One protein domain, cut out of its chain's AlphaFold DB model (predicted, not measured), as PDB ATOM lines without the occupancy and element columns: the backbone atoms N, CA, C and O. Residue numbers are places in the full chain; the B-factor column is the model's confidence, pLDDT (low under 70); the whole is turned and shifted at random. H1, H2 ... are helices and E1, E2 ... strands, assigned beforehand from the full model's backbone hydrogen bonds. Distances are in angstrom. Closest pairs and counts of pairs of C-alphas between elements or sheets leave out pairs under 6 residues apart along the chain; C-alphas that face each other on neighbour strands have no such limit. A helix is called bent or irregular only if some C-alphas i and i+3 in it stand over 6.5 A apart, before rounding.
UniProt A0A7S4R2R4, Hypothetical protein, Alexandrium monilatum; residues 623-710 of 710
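Overview. This is residues 623 to 710 of the 710 residues of the protein "Hypothetical protein" of Alexandrium monilatum (UniProt A0A7S4R2R4). One long antiparallel sheet is folded back on itself into two leaves, like a barrel left partly open, with E2, E3 and E4 facing E5 to E9 and the bent strand E1 as the hinge. The two edge strands of this sheet, E4 and E5, follow each other almost in line from one leaf to the other, while the short helix H1 lies off the sheet at the chain's last residues. The printed part has 88 residues, with nine named strands E1 to E9 followed by one named helix, H1; the sheet's order is E4, E3, E2, E1, E9, E8, E7, E6, E5, all antiparallel, and the class is mostly strand. The whole is compact, with a radius of gyration of the C-alphas of 13.1 A, and spans 33 by 33 by 26 A.

Arrangement. E1, residues 623 to 630, is the hinge of the folded sheet, one sheet bent back on itself into two leaves that face each other, and it bends by 54 degrees at residue 627. E2, residues 644 to 648, forms a hairpin with E1, with N 645 and O 624 2.8 A apart, within hydrogen-bond range. E3, residues 651 to 654, is the antiparallel neighbour of E2 at 164 degrees, with N 646 and O 653 2.8 A apart. E4, residues 659 to 661, is an edge strand beside E3, with N 660 and O 652 2.8 A apart. E1 to E4 form a meander, each strand the antiparallel neighbour of the one before. E4 runs on into E5, residues 663 to 665, across a break of 1 residue at 9 degrees, and the two meet only through their link. E5, the other edge strand, begins a second meander, E5 to E9. E6, residues 668 to 671, pairs with E5 through N 665 and O 668, 2.8 A apart. E7, residues 674 to 679, is the neighbour of E6 at 119 degrees, with N 676 and O 669 2.8 A apart. E8, residues 682 to 686, forms a hairpin with E7, with N 684 and O 677 2.8 A apart. E9, residues 692 to 697, has E8 and E1 as neighbours, with N 685 and O 693 2.8 A apart and N 627 and O 694 2.8 A apart. Between the leaves, the closest C-alphas of E4 and E6 are those of His 661 and Phe 671, 7.1 A apart. H1, residues 702 to 707, is not on the sheet, and it is apart from E1 and E8, for instance; 1 of its 2 O i to N i+4 pairs is within hydrogen-bond range.

Along the chain. E1 begins at C-alpha 623 (101.570, -50.275, -0.292) and measures 20.4 A from first to last C-alpha. E2 measures 13.4 A, E7 15.3 A and E8 12.3 A. E9 measures 16.3 A and ends at C-alpha 697 (101.809, -44.505, -1.071). E3, E4, E5 and E6 have 4, 3, 3 and 4 residues. H1 measures 9.0 A and ends at C-alpha 707 (108.258, -34.164, -6.744).

Size, cuts and confidence. The two C-alphas farthest apart are those of Gly 635 and Ser 710, 35.9 A. Ser 710 is the chain's last residue, and the printed part has no cut. The link from E1 to E2 is long, with 13 residues, 631 to 643, whose C-alphas lie 8 to 20 A from the mean of all C-alphas; the other links are tight. The sheet is strongly twisted, its C-alphas lying up to 7.5 A off their best plane, and curled, the way across it turning by 153 degrees. The mean pLDDT of the printed part is 88.8, and residues 700 to 710 are under 70; H1 has a mean of 50.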
ATOM      1  N   VAL A 623     102.119 -50.282  -1.655       96.81
ATOM      2  CA  VAL A 623     101.570 -50.275  -0.292       96.81
ATOM      3  C   VAL A 623     100.936 -48.910  -0.046       96.81
ATOM      4  O   VAL A 623     101.620 -47.891  -0.120       96.81
ATOM      5  N   TRP A 624      99.633 -48.892   0.214       97.62
ATOM      6  CA  TRP A 624      98.824 -47.683   0.331       97.62
ATOM      7  C   TRP A 624      98.272 -47.540   1.749       97.62
ATOM      8  O   TRP A 624      97.502 -48.388   2.195       97.62
ATOM      9  N   GLU A 625      98.623 -46.461   2.440       96.81
ATOM     10  CA  GLU A 625      98.216 -46.177   3.821       96.81
ATOM     11  C   GLU A 625      97.149 -45.082   3.875       96.81
ATOM     12  O   GLU A 625      97.202 -44.106   3.125       96.81
ATOM     13  N   LEU A 626      96.156 -45.251   4.750       96.75
ATOM     14  CA  LEU A 626      94.997 -44.367   4.844       96.75
ATOM     15  C   LEU A 626      95.387 -42.981   5.377       96.75
ATOM     16  O   LEU A 626      95.635 -42.801   6.567       96.75
ATOM     17  N   HIS A 627      95.374 -41.988   4.492       96.06
ATOM     18  CA  HIS A 627      95.778 -40.613   4.774       96.06
ATOM     19  C   HIS A 627      94.618 -39.739   5.274       96.06
ATOM     20  O   HIS A 627      94.782 -38.951   6.202       96.06
ATOM     21  N   SER A 628      93.438 -39.844   4.654       95.00
ATOM     22  CA  SER A 628      92.249 -39.088   5.072       95.00
ATOM     23  C   SER A 628      90.944 -39.762   4.647       95.00
ATOM     24  O   SER A 628      90.926 -40.653   3.798       95.00
ATOM     25  N   ILE A 629      89.830 -39.335   5.247       95.88
ATOM     26  CA  ILE A 629      88.487 -39.830   4.928       95.88
ATOM     27  C   ILE A 629      87.571 -38.635   4.667       95.88
ATOM     28  O   ILE A 629      87.431 -37.751   5.510       95.88
ATOM     29  N   GLN A 630      86.935 -38.622   3.501       94.94
ATOM     30  CA  GLN A 630      85.979 -37.609   3.067       94.94
ATOM     31  C   GLN A 630      84.553 -38.165   3.099       94.94
ATOM     32  O   GLN A 630      84.327 -39.362   2.895       94.94
ATOM     33  N   ASN A 631      83.576 -37.285   3.328       92.19
ATOM     34  CA  ASN A 631      82.144 -37.606   3.427       92.19
ATOM     35  C   ASN A 631      81.789 -38.627   4.532       92.19
ATOM     36  O   ASN A 631      80.698 -39.198   4.530       92.19
ATOM     37  N   ALA A 632      82.698 -38.855   5.483       90.69
ATOM     38  CA  ALA A 632      82.421 -39.592   6.707       90.69
ATOM     39  C   ALA A 632      81.395 -38.837   7.567       90.69
ATOM     40  O   ALA A 632      81.515 -37.630   7.779       90.69
ATOM     41  N   ALA A 633      80.400 -39.551   8.094       88.75
ATOM     42  CA  ALA A 633      79.526 -38.996   9.122       88.75
ATOM     43  C   ALA A 633      80.320 -38.802  10.432       88.75
ATOM     44  O   ALA A 633      81.171 -39.643  10.741       88.75
ATOM     45  N   PRO A 634      80.046 -37.754  11.234       85.62
ATOM     46  CA  PRO A 634      80.683 -37.579  12.537       85.62
ATOM     47  C   PRO A 634      80.551 -38.842  13.401       85.62
ATOM     48  O   PRO A 634      79.449 -39.345  13.611       85.62
ATOM     49  N   GLY A 635      81.682 -39.372  13.871       84.25
ATOM     50  CA  GLY A 635      81.730 -40.615  14.651       84.25
ATOM     51  C   GLY A 635      81.680 -41.921  13.843       84.25
ATOM     52  O   GLY A 635      81.527 -42.981  14.445       84.25
ATOM     53  N   SER A 636      81.816 -41.904  12.508       85.81
ATOM     54  CA  SER A 636      81.903 -43.153  11.736       85.81
ATOM     55  C   SER A 636      83.176 -43.935  12.079       85.81
ATOM     56  O   SER A 636      84.285 -43.452  11.844       85.81
ATOM     57  N   VAL A 637      83.023 -45.158  12.588       88.12
ATOM     58  CA  VAL A 637      84.151 -46.044  12.906       88.12
ATOM     59  C   VAL A 637      84.831 -46.522  11.622       88.12
ATOM     60  O   VAL A 637      84.181 -47.053  10.721       88.12
ATOM     61  N   VAL A 638      86.152 -46.360  11.555       89.00
ATOM     62  CA  VAL A 638      86.994 -46.902  10.481       89.00
ATOM     63  C   VAL A 638      87.256 -48.381  10.767       89.00
ATOM     64  O   VAL A 638      87.673 -48.732  11.869       89.00
ATOM     65  N   HIS A 639      87.006 -49.260   9.798       87.06
ATOM     66  CA  HIS A 639      87.342 -50.680   9.934       87.06
ATOM     67  C   HIS A 639      88.851 -50.904   9.757       87.06
ATOM     68  O   HIS A 639      89.458 -50.278   8.892       87.06
ATOM     69  N   SER A 640      89.435 -51.829  10.522       86.50
ATOM     70  CA  SER A 640      90.884 -52.081  10.565       86.50
ATOM     71  C   SER A 640      91.499 -52.416   9.201       86.50
ATOM     72  O   SER A 640      92.488 -51.791   8.812       86.50
ATOM     73  N   TRP A 641      90.854 -53.280   8.410       90.88
ATOM     74  CA  TRP A 641      91.281 -53.600   7.041       90.88
ATOM     75  C   TRP A 641      91.415 -52.393   6.095       90.88
ATOM     76  O   TRP A 641      92.090 -52.499   5.075       90.88
ATOM     77  N   LEU A 642      90.798 -51.246   6.406       90.69
ATOM     78  CA  LEU A 642      90.881 -50.027   5.594       90.69
ATOM     79  C   LEU A 642      92.066 -49.116   5.948       90.69
ATOM     80  O   LEU A 642      92.209 -48.088   5.299       90.69
ATOM     81  N   PHE A 643      92.913 -49.442   6.931       94.06
ATOM     82  CA  PHE A 643      94.086 -48.606   7.237       94.06
ATOM     83  C   PHE A 643      95.250 -48.788   6.256       94.06
ATOM     84  O   PHE A 643      95.987 -47.834   6.018       94.06
ATOM     85  N   CYS A 644      95.414 -49.977   5.671       96.38
ATOM     86  CA  CYS A 644      96.475 -50.264   4.708       96.38
ATOM     87  C   CYS A 644      95.979 -51.219   3.614       96.38
ATOM     88  O   CYS A 644      95.232 -52.152   3.901       96.38
ATOM     89  N   LEU A 645      96.389 -50.983   2.366       97.19
ATOM     90  CA  LEU A 645      96.097 -51.816   1.201       97.19
ATOM     91  C   LEU A 645      97.394 -52.072   0.424       97.19
ATOM     92  O   LEU A 645      97.931 -51.168  -0.214       97.19
ATOM     93  N   HIS A 646      97.887 -53.307   0.433       97.31
ATOM     94  CA  HIS A 646      98.993 -53.730  -0.423       97.31
ATOM     95  C   HIS A 646      98.424 -54.317  -1.720       97.31
ATOM     96  O   HIS A 646      97.760 -55.353  -1.710       97.31
ATOM     97  N   ILE A 647      98.653 -53.637  -2.840       97.69
ATOM     98  CA  ILE A 647      98.118 -53.991  -4.155       97.69
ATOM     99  C   ILE A 647      99.233 -54.570  -5.031       97.69
ATOM    100  O   ILE A 647     100.353 -54.060  -5.059       97.69
ATOM    101  N   THR A 648      98.920 -55.648  -5.753       97.19
ATOM    102  CA  THR A 648      99.807 -56.268  -6.747       97.19
ATOM    103  C   THR A 648      98.977 -56.859  -7.892       97.19
ATOM    104  O   THR A 648      98.293 -57.880  -7.745       97.19
ATOM    105  N   GLY A 649      99.008 -56.202  -9.051       95.75
ATOM    106  CA  GLY A 649      98.148 -56.462 -10.197       95.75
ATOM    107  C   GLY A 649      96.668 -56.373  -9.821       95.75
ATOM    108  O   GLY A 649      96.202 -55.396  -9.244       95.75
ATOM    109  N   ASP A 650      95.920 -57.440 -10.109       97.00
ATOM    110  CA  ASP A 650      94.497 -57.551  -9.758       97.00
ATOM    111  C   ASP A 650      94.273 -58.098  -8.324       97.00
ATOM    112  O   ASP A 650      93.169 -58.539  -7.991       97.00
ATOM    113  N   THR A 651      95.299 -58.109  -7.463       97.31
ATOM    114  CA  THR A 651      95.251 -58.637  -6.083       97.31
ATOM    115  C   THR A 651      95.435 -57.517  -5.064       97.31
ATOM    116  O   THR A 651      96.254 -56.628  -5.264       97.31
ATOM    117  N   VAL A 652      94.690 -57.578  -3.960       97.62
ATOM    118  CA  VAL A 652      94.813 -56.672  -2.810       97.62
ATOM    119  C   VAL A 652      94.955 -57.514  -1.549       97.62
ATOM    120  O   VAL A 652      94.164 -58.431  -1.348       97.62
ATOM    121  N   ILE A 653      95.922 -57.200  -0.698       97.00
ATOM    122  CA  ILE A 653      95.985 -57.656   0.690       97.00
ATOM    123  C   ILE A 653      95.606 -56.451   1.547       97.00
ATOM    124  O   ILE A 653      96.227 -55.396   1.429       97.00
ATOM    125  N   ASP A 654      94.553 -56.582   2.346       95.31
ATOM    126  CA  ASP A 654      94.073 -55.502   3.212       95.31
ATOM    127  C   ASP A 654      94.733 -55.504   4.603       95.31
ATOM    128  O   ASP A 654      95.546 -56.377   4.920       95.31
ATOM    129  N   GLY A 655      94.409 -54.507   5.432       90.12
ATOM    130  CA  GLY A 655      95.024 -54.309   6.750       90.12
ATOM    131  C   GLY A 655      94.755 -55.424   7.771       90.12
ATOM    132  O   GLY A 655      95.508 -55.542   8.733       90.12
ATOM    133  N   ASP A 656      93.742 -56.270   7.545       94.31
ATOM    134  CA  ASP A 656      93.473 -57.468   8.358       94.31
ATOM    135  C   ASP A 656      94.179 -58.718   7.768       94.31
ATOM    136  O   ASP A 656      94.047 -59.834   8.278       94.31
ATOM    137  N   GLY A 657      94.951 -58.545   6.688       93.69
ATOM    138  CA  GLY A 657      95.690 -59.592   5.983       93.69
ATOM    139  C   GLY A 657      94.849 -60.401   4.992       93.69
ATOM    140  O   GLY A 657      95.318 -61.427   4.488       93.69
ATOM    141  N   HIS A 658      93.610 -59.997   4.695       95.12
ATOM    142  CA  HIS A 658      92.745 -60.748   3.791       95.12
ATOM    143  C   HIS A 658      93.077 -60.467   2.322       95.12
ATOM    144  O   HIS A 658      93.158 -59.324   1.870       95.12
ATOM    145  N   THR A 659      93.251 -61.540   1.544       96.81
ATOM    146  CA  THR A 659      93.516 -61.447   0.103       96.81
ATOM    147  C   THR A 659      92.213 -61.345  -0.688       96.81
ATOM    148  O   THR A 659      91.414 -62.281  -0.750       96.81
ATOM    149  N   CYS A 660      92.030 -60.204  -1.338       95.50
ATOM    150  CA  CYS A 660      90.906 -59.845  -2.187       95.50
ATOM    151  C   CYS A 660      91.365 -59.596  -3.636       95.50
ATOM    152  O   CYS A 660      92.556 -59.494  -3.924       95.50
ATOM    153  N   HIS A 661      90.412 -59.464  -4.565       96.50
ATOM    154  CA  HIS A 661      90.704 -59.170  -5.973       96.50
ATOM    155  C   HIS A 661      89.992 -57.920  -6.487       96.50
ATOM    156  O   HIS A 661      88.800 -57.711  -6.221       96.50
ATOM    157  N   LEU A 662      90.725 -57.135  -7.279       97.12
ATOM    158  CA  LEU A 662      90.203 -55.999  -8.029       97.12
ATOM    159  C   LEU A 662      89.247 -56.476  -9.126       97.12
ATOM    160  O   LEU A 662      89.455 -57.504  -9.772       97.12
ATOM    161  N   LYS A 663      88.170 -55.721  -9.342       96.50
ATOM    162  CA  LYS A 663      87.154 -56.017 -10.359       96.50
ATOM    163  C   LYS A 663      87.130 -54.896 -11.385       96.50
ATOM    164  O   LYS A 663      86.728 -53.783 -11.066       96.50
ATOM    165  N   HIS A 664      87.543 -55.209 -12.607       95.25
ATOM    166  CA  HIS A 664      87.541 -54.283 -13.740       95.25
ATOM    167  C   HIS A 664      86.194 -54.322 -14.461       95.25
ATOM    168  O   HIS A 664      85.723 -55.398 -14.833       95.25
ATOM    169  N   ASN A 665      85.589 -53.160 -14.696       94.56
ATOM    170  CA  ASN A 665      84.374 -53.006 -15.492       94.56
ATOM    171  C   ASN A 665      84.562 -51.856 -16.496       94.56
ATOM    172  O   ASN A 665      84.347 -50.686 -16.187       94.56
ATOM    173  N   GLY A 666      85.007 -52.190 -17.709       92.69
ATOM    174  CA  GLY A 666      85.330 -51.201 -18.737       92.69
ATOM    175  C   GLY A 666      86.615 -50.433 -18.415       92.69
ATOM    176  O   GLY A 666      87.703 -50.930 -18.692       92.69
ATOM    177  N   HIS A 667      86.470 -49.222 -17.875       90.81
ATOM    178  CA  HIS A 667      87.576 -48.377 -17.398       90.81
ATOM    179  C   HIS A 667      87.606 -48.242 -15.870       90.81
ATOM    180  O   HIS A 667      88.606 -47.792 -15.322       90.81
ATOM    181  N   ASP A 668      86.528 -48.634 -15.187       94.81
ATOM    182  CA  ASP A 668      86.407 -48.511 -13.740       94.81
ATOM    183  C   ASP A 668      86.961 -49.748 -13.032       94.81
ATOM    184  O   ASP A 668      86.681 -50.887 -13.423       94.81
ATOM    185  N   VAL A 669      87.696 -49.520 -11.946       96.38
ATOM    186  CA  VAL A 669      88.235 -50.574 -11.083       96.38
ATOM    187  C   VAL A 669      87.523 -50.521  -9.736       96.38
ATOM    188  O   VAL A 669      87.250 -49.446  -9.208       96.38
ATOM    189  N   PHE A 670      87.175 -51.682  -9.182       96.56
ATOM    190  CA  PHE A 670      86.396 -51.785  -7.949       96.56
ATOM    191  C   PHE A 670      87.054 -52.708  -6.923       96.56
ATOM    192  O   PHE A 670      87.464 -53.824  -7.250       96.56
ATOM    193  N   PHE A 671      87.057 -52.273  -5.662       95.56
ATOM    194  CA  PHE A 671      87.581 -53.004  -4.509       95.56
ATOM    195  C   PHE A 671      86.582 -52.974  -3.340       95.56
ATOM    196  O   PHE A 671      86.114 -51.920  -2.902       95.56
ATOM    197  N   GLU A 672      86.195 -54.167  -2.885       92.19
ATOM    198  CA  GLU A 672      85.064 -54.424  -1.985       92.19
ATOM    199  C   GLU A 672      83.873 -53.471  -2.165       92.19
ATOM    200  O   GLU A 672      83.450 -52.735  -1.271       92.19
ATOM    201  N   LYS A 673      83.324 -53.504  -3.388       90.75
ATOM    202  CA  LYS A 673      82.135 -52.764  -3.843       90.75
ATOM    203  C   LYS A 673      82.292 -51.236  -3.907       90.75
ATOM    204  O   LYS A 673      81.355 -50.593  -4.377       90.75
ATOM    205  N   GLY A 674      83.418 -50.677  -3.464       95.31
ATOM    206  CA  GLY A 674      83.815 -49.297  -3.737       95.31
ATOM    207  C   GLY A 674      84.567 -49.179  -5.063       95.31
ATOM    208  O   GLY A 674      85.102 -50.173  -5.553       95.31
ATOM    209  N   ARG A 675      84.588 -47.981  -5.649       97.25
ATOM    210  CA  ARG A 675      85.353 -47.641  -6.861       97.25
ATOM    211  C   ARG A 675      86.752 -47.176  -6.451       97.25
ATOM    212  O   ARG A 675      86.856 -46.397  -5.506       97.25
ATOM    213  N   LEU A 676      87.787 -47.658  -7.135       97.50
ATOM    214  CA  LEU A 676      89.159 -47.162  -7.027       97.50
ATOM    215  C   LEU A 676      89.450 -46.180  -8.163       97.50
ATOM    216  O   LEU A 676      89.097 -46.438  -9.315       97.50
ATOM    217  N   GLN A 677      90.111 -45.077  -7.828       97.00
ATOM    218  CA  GLN A 677      90.662 -44.094  -8.761       97.00
ATOM    219  C   GLN A 677      92.034 -43.642  -8.248       97.00
ATOM    220  O   GLN A 677      92.288 -43.713  -7.048       97.00
ATOM    221  N   LEU A 678      92.904 -43.174  -9.141       96.56
ATOM    222  CA  LEU A 678      94.152 -42.503  -8.780       96.56
ATOM    223  C   LEU A 678      94.008 -41.030  -9.176       96.56
ATOM    224  O   LEU A 678      93.774 -40.746 -10.349       96.56
ATOM    225  N   GLU A 679      94.097 -40.121  -8.207       95.88
ATOM    226  CA  GLU A 679      93.873 -38.679  -8.388       95.88
ATOM    227  C   GLU A 679      94.822 -37.907  -7.457       95.88
ATOM    228  O   GLU A 679      94.994 -38.282  -6.297       95.88
ATOM    229  N   ASP A 680      95.510 -36.887  -7.979       94.56
ATOM    230  CA  ASP A 680      96.514 -36.066  -7.273       94.56
ATOM    231  C   ASP A 680      97.615 -36.844  -6.516       94.56
ATOM    232  O   ASP A 680      98.157 -36.375  -5.512       94.56
ATOM    233  N   GLY A 681      97.946 -38.047  -7.000       94.62
ATOM    234  CA  GLY A 681      98.911 -38.970  -6.389       94.62
ATOM    235  C   GLY A 681      98.332 -39.881  -5.298       94.62
ATOM    236  O   GLY A 681      99.007 -40.817  -4.871       94.62
ATOM    237  N   TYR A 682      97.080 -39.667  -4.885       96.94
ATOM    238  CA  TYR A 682      96.383 -40.493  -3.901       96.94
ATOM    239  C   TYR A 682      95.546 -41.582  -4.573       96.94
ATOM    240  O   TYR A 682      94.818 -41.339  -5.542       96.94
ATOM    241  N   LEU A 683      95.574 -42.785  -4.001       97.56
ATOM    242  CA  LEU A 683      94.585 -43.812  -4.298       97.56
ATOM    243  C   LEU A 683      93.292 -43.452  -3.561       97.56
ATOM    244  O   LEU A 683      93.235 -43.495  -2.333       97.56
ATOM    245  N   GLN A 684      92.238 -43.116  -4.294       97.69
ATOM    246  CA  GLN A 684      90.913 -42.882  -3.730       97.69
ATOM    247  C   GLN A 684      90.054 -44.141  -3.814       97.69
ATOM    248  O   GLN A 684      89.902 -44.736  -4.883       97.69
ATOM    249  N   ARG A 685      89.408 -44.503  -2.703       97.25
ATOM    250  CA  ARG A 685      88.393 -45.558  -2.633       97.25
ATOM    251  C   ARG A 685      87.048 -44.979  -2.198       97.25
ATOM    252  O   ARG A 685      86.799 -44.840  -1.003       97.25
ATOM    253  N   THR A 686      86.138 -44.728  -3.136       97.25
ATOM    254  CA  THR A 686      84.756 -44.319  -2.814       97.25
ATOM    255  C   THR A 686      83.884 -45.545  -2.567       97.25
ATOM    256  O   THR A 686      83.620 -46.332  -3.478       97.25
ATOM    257  N   GLY A 687      83.435 -45.738  -1.326       95.19
ATOM    258  CA  GLY A 687      82.530 -46.821  -0.938       95.19
ATOM    259  C   GLY A 687      81.085 -46.601  -1.409       95.19
ATOM    260  O   GLY A 687      80.689 -45.497  -1.771       95.19
ATOM    261  N   ARG A 688      80.243 -47.644  -1.330       93.75
ATOM    262  CA  ARG A 688      78.798 -47.541  -1.650       93.75
ATOM    263  C   ARG A 688      78.019 -46.546  -0.778       93.75
ATOM    264  O   ARG A 688      76.900 -46.197  -1.131       93.75
ATOM    265  N   SER A 689      78.587 -46.130   0.349       92.00
ATOM    266  CA  SER A 689      78.056 -45.101   1.243       92.00
ATOM    267  C   SER A 689      78.346 -43.665   0.783       92.00
ATOM    268  O   SER A 689      77.898 -42.738   1.442       92.00
ATOM    269  N   GLY A 690      79.128 -43.460  -0.286       94.88
ATOM    270  CA  GLY A 690      79.621 -42.136  -0.696       94.88
ATOM    271  C   GLY A 690      80.837 -41.637   0.103       94.88
ATOM    272  O   GLY A 690      81.434 -40.627  -0.262       94.88
ATOM    273  N   VAL A 691      81.238 -42.367   1.152       95.88
ATOM    274  CA  VAL A 691      82.479 -42.131   1.905       95.88
ATOM    275  C   VAL A 691      83.675 -42.460   1.011       95.88
ATOM    276  O   VAL A 691      83.770 -43.590   0.515       95.88
ATOM    277  N   THR A 692      84.584 -41.503   0.829       96.94
ATOM    278  CA  THR A 692      85.843 -41.700   0.099       96.94
ATOM    279  C   THR A 692      86.995 -41.819   1.086       96.94
ATOM    280  O   THR A 692      87.185 -40.961   1.943       96.94
ATOM    281  N   TYR A 693      87.758 -42.898   0.961       97.12
ATOM    282  CA  TYR A 693      88.976 -43.155   1.722       97.12
ATOM    283  C   TYR A 693      90.166 -42.821   0.817       97.12
ATOM    284  O   TYR A 693      90.289 -43.420  -0.252       97.12
ATOM    285  N   ASN A 694      91.005 -41.872   1.223       97.38
ATOM    286  CA  ASN A 694      92.171 -41.417   0.468       97.38
ATOM    287  C   ASN A 694      93.427 -42.060   1.049       97.38
ATOM    288  O   ASN A 694      93.697 -41.888   2.238       97.38
ATOM    289  N   TYR A 695      94.211 -42.741   0.221       97.62
ATOM    290  CA  TYR A 695      95.441 -43.406   0.639       97.62
ATOM    291  C   TYR A 695      96.662 -42.772  -0.032       97.62
ATOM    292  O   TYR A 695      96.647 -42.509  -1.236       97.62
ATOM    293  N   SER A 696      97.724 -42.560   0.740       97.00
ATOM    294  CA  SER A 696      99.057 -42.188   0.252       97.00
ATOM    295  C   SER A 696      99.926 -43.432   0.070       97.00
ATOM    296  O   SER A 696      99.765 -44.412   0.795       97.00
ATOM    297  N   LEU A 697     100.864 -43.405  -0.878       96.62
ATOM    298  CA  LEU A 697     101.809 -44.505  -1.071       96.62
ATOM    299  C   LEU A 697     102.843 -44.506   0.070       96.62
ATOM    300  O   LEU A 697     103.608 -43.555   0.199       96.62
ATOM    301  N   ALA A 698     102.898 -45.574   0.869       91.38
ATOM    302  CA  ALA A 698     103.660 -45.656   2.126       91.38
ATOM    303  C   ALA A 698     105.179 -45.426   1.982       91.38
ATOM    304  O   ALA A 698     105.861 -45.065   2.938       91.38
ATOM    305  N   HIS A 699     105.726 -45.633   0.779       79.50
ATOM    306  CA  HIS A 699     107.143 -45.412   0.475       79.50
ATOM    307  C   HIS A 699     107.449 -44.058  -0.179       79.50
ATOM    308  O   HIS A 699     108.616 -43.775  -0.436       79.50
ATOM    309  N   GLN A 700     106.451 -43.202  -0.424       59.56
ATOM    310  CA  GLN A 700     106.725 -41.800  -0.730       59.56
ATOM    311  C   GLN A 700     107.038 -41.076   0.574       59.56
ATOM    312  O   GLN A 700     106.146 -40.715   1.342       59.56
ATOM    313  N   THR A 701     108.327 -40.824   0.801       53.41
ATOM    314  CA  THR A 701     108.720 -39.810   1.778       53.41
ATOM    315  C   THR A 701     108.107 -38.468   1.363       53.41
ATOM    316  O   THR A 701     107.807 -38.243   0.187       53.41
ATOM    317  N   SER A 702     107.914 -37.537   2.298       53.03
ATOM    318  CA  SER A 702     107.273 -36.245   1.994       53.03
ATOM    319  C   SER A 702     108.022 -35.409   0.938       53.03
ATOM    320  O   SER A 702     107.433 -34.507   0.343       53.03
ATOM    321  N   ALA A 703     109.287 -35.728   0.648       55.16
ATOM    322  CA  ALA A 703     110.040 -35.164  -0.471       55.16
ATOM    323  C   ALA A 703     109.541 -35.655  -1.848       55.16
ATOM    324  O   ALA A 703     109.505 -34.877  -2.802       55.16
ATOM    325  N   ASP A 704     109.122 -36.918  -1.957       48.72
ATOM    326  CA  ASP A 704     108.738 -37.548  -3.225       48.72
ATOM    327  C   ASP A 704     107.310 -37.179  -3.649       48.72
ATOM    328  O   ASP A 704     107.066 -36.934  -4.830       48.72
ATOM    329  N   VAL A 705     106.388 -37.024  -2.688       51.06
ATOM    330  CA  VAL A 705     105.025 -36.509  -2.948       51.06
ATOM    331  C   VAL A 705     105.084 -35.127  -3.612       51.06
ATOM    332  O   VAL A 705     104.348 -34.845  -4.555       51.06
ATOM    333  N   ASN A 706     105.996 -34.268  -3.149       45.84
ATOM    334  CA  ASN A 706     106.181 -32.927  -3.703       45.84
ATOM    335  C   ASN A 706     106.836 -32.946  -5.096       45.84
ATOM    336  O   ASN A 706     106.503 -32.098  -5.916       45.84
ATOM    337  N   ARG A 707     107.689 -33.939  -5.398       48.97
ATOM    338  CA  ARG A 707     108.258 -34.164  -6.744       48.97
ATOM    339  C   ARG A 707     107.273 -34.754  -7.754       48.97
ATOM    340  O   ARG A 707     107.492 -34.615  -8.948       48.97
ATOM    341  N   LEU A 708     106.216 -35.424  -7.298       45.09
ATOM    342  CA  LEU A 708     105.140 -35.929  -8.163       45.09
ATOM    343  C   LEU A 708     104.031 -34.892  -8.412       45.09
ATOM    344  O   LEU A 708     103.137 -35.137  -9.219       45.09
ATOM    345  N   ARG A 709     104.090 -33.746  -7.723       45.22
ATOM    346  CA  ARG A 709     103.206 -32.582  -7.914       45.22
ATOM    347  C   ARG A 709     103.823 -31.463  -8.763       45.22
ATOM    348  O   ARG A 709     103.100 -30.531  -9.111       45.22
ATOM    349  N   SER A 710     105.125 -31.540  -9.047       39.81
ATOM    350  CA  SER A 710     105.915 -30.581  -9.838       39.81
ATOM    351  C   SER A 710     106.165 -31.074 -11.260       39.81
ATOM    352  O   SER A 710     105.855 -30.314 -12.197       39.81
TER     353      SER A 710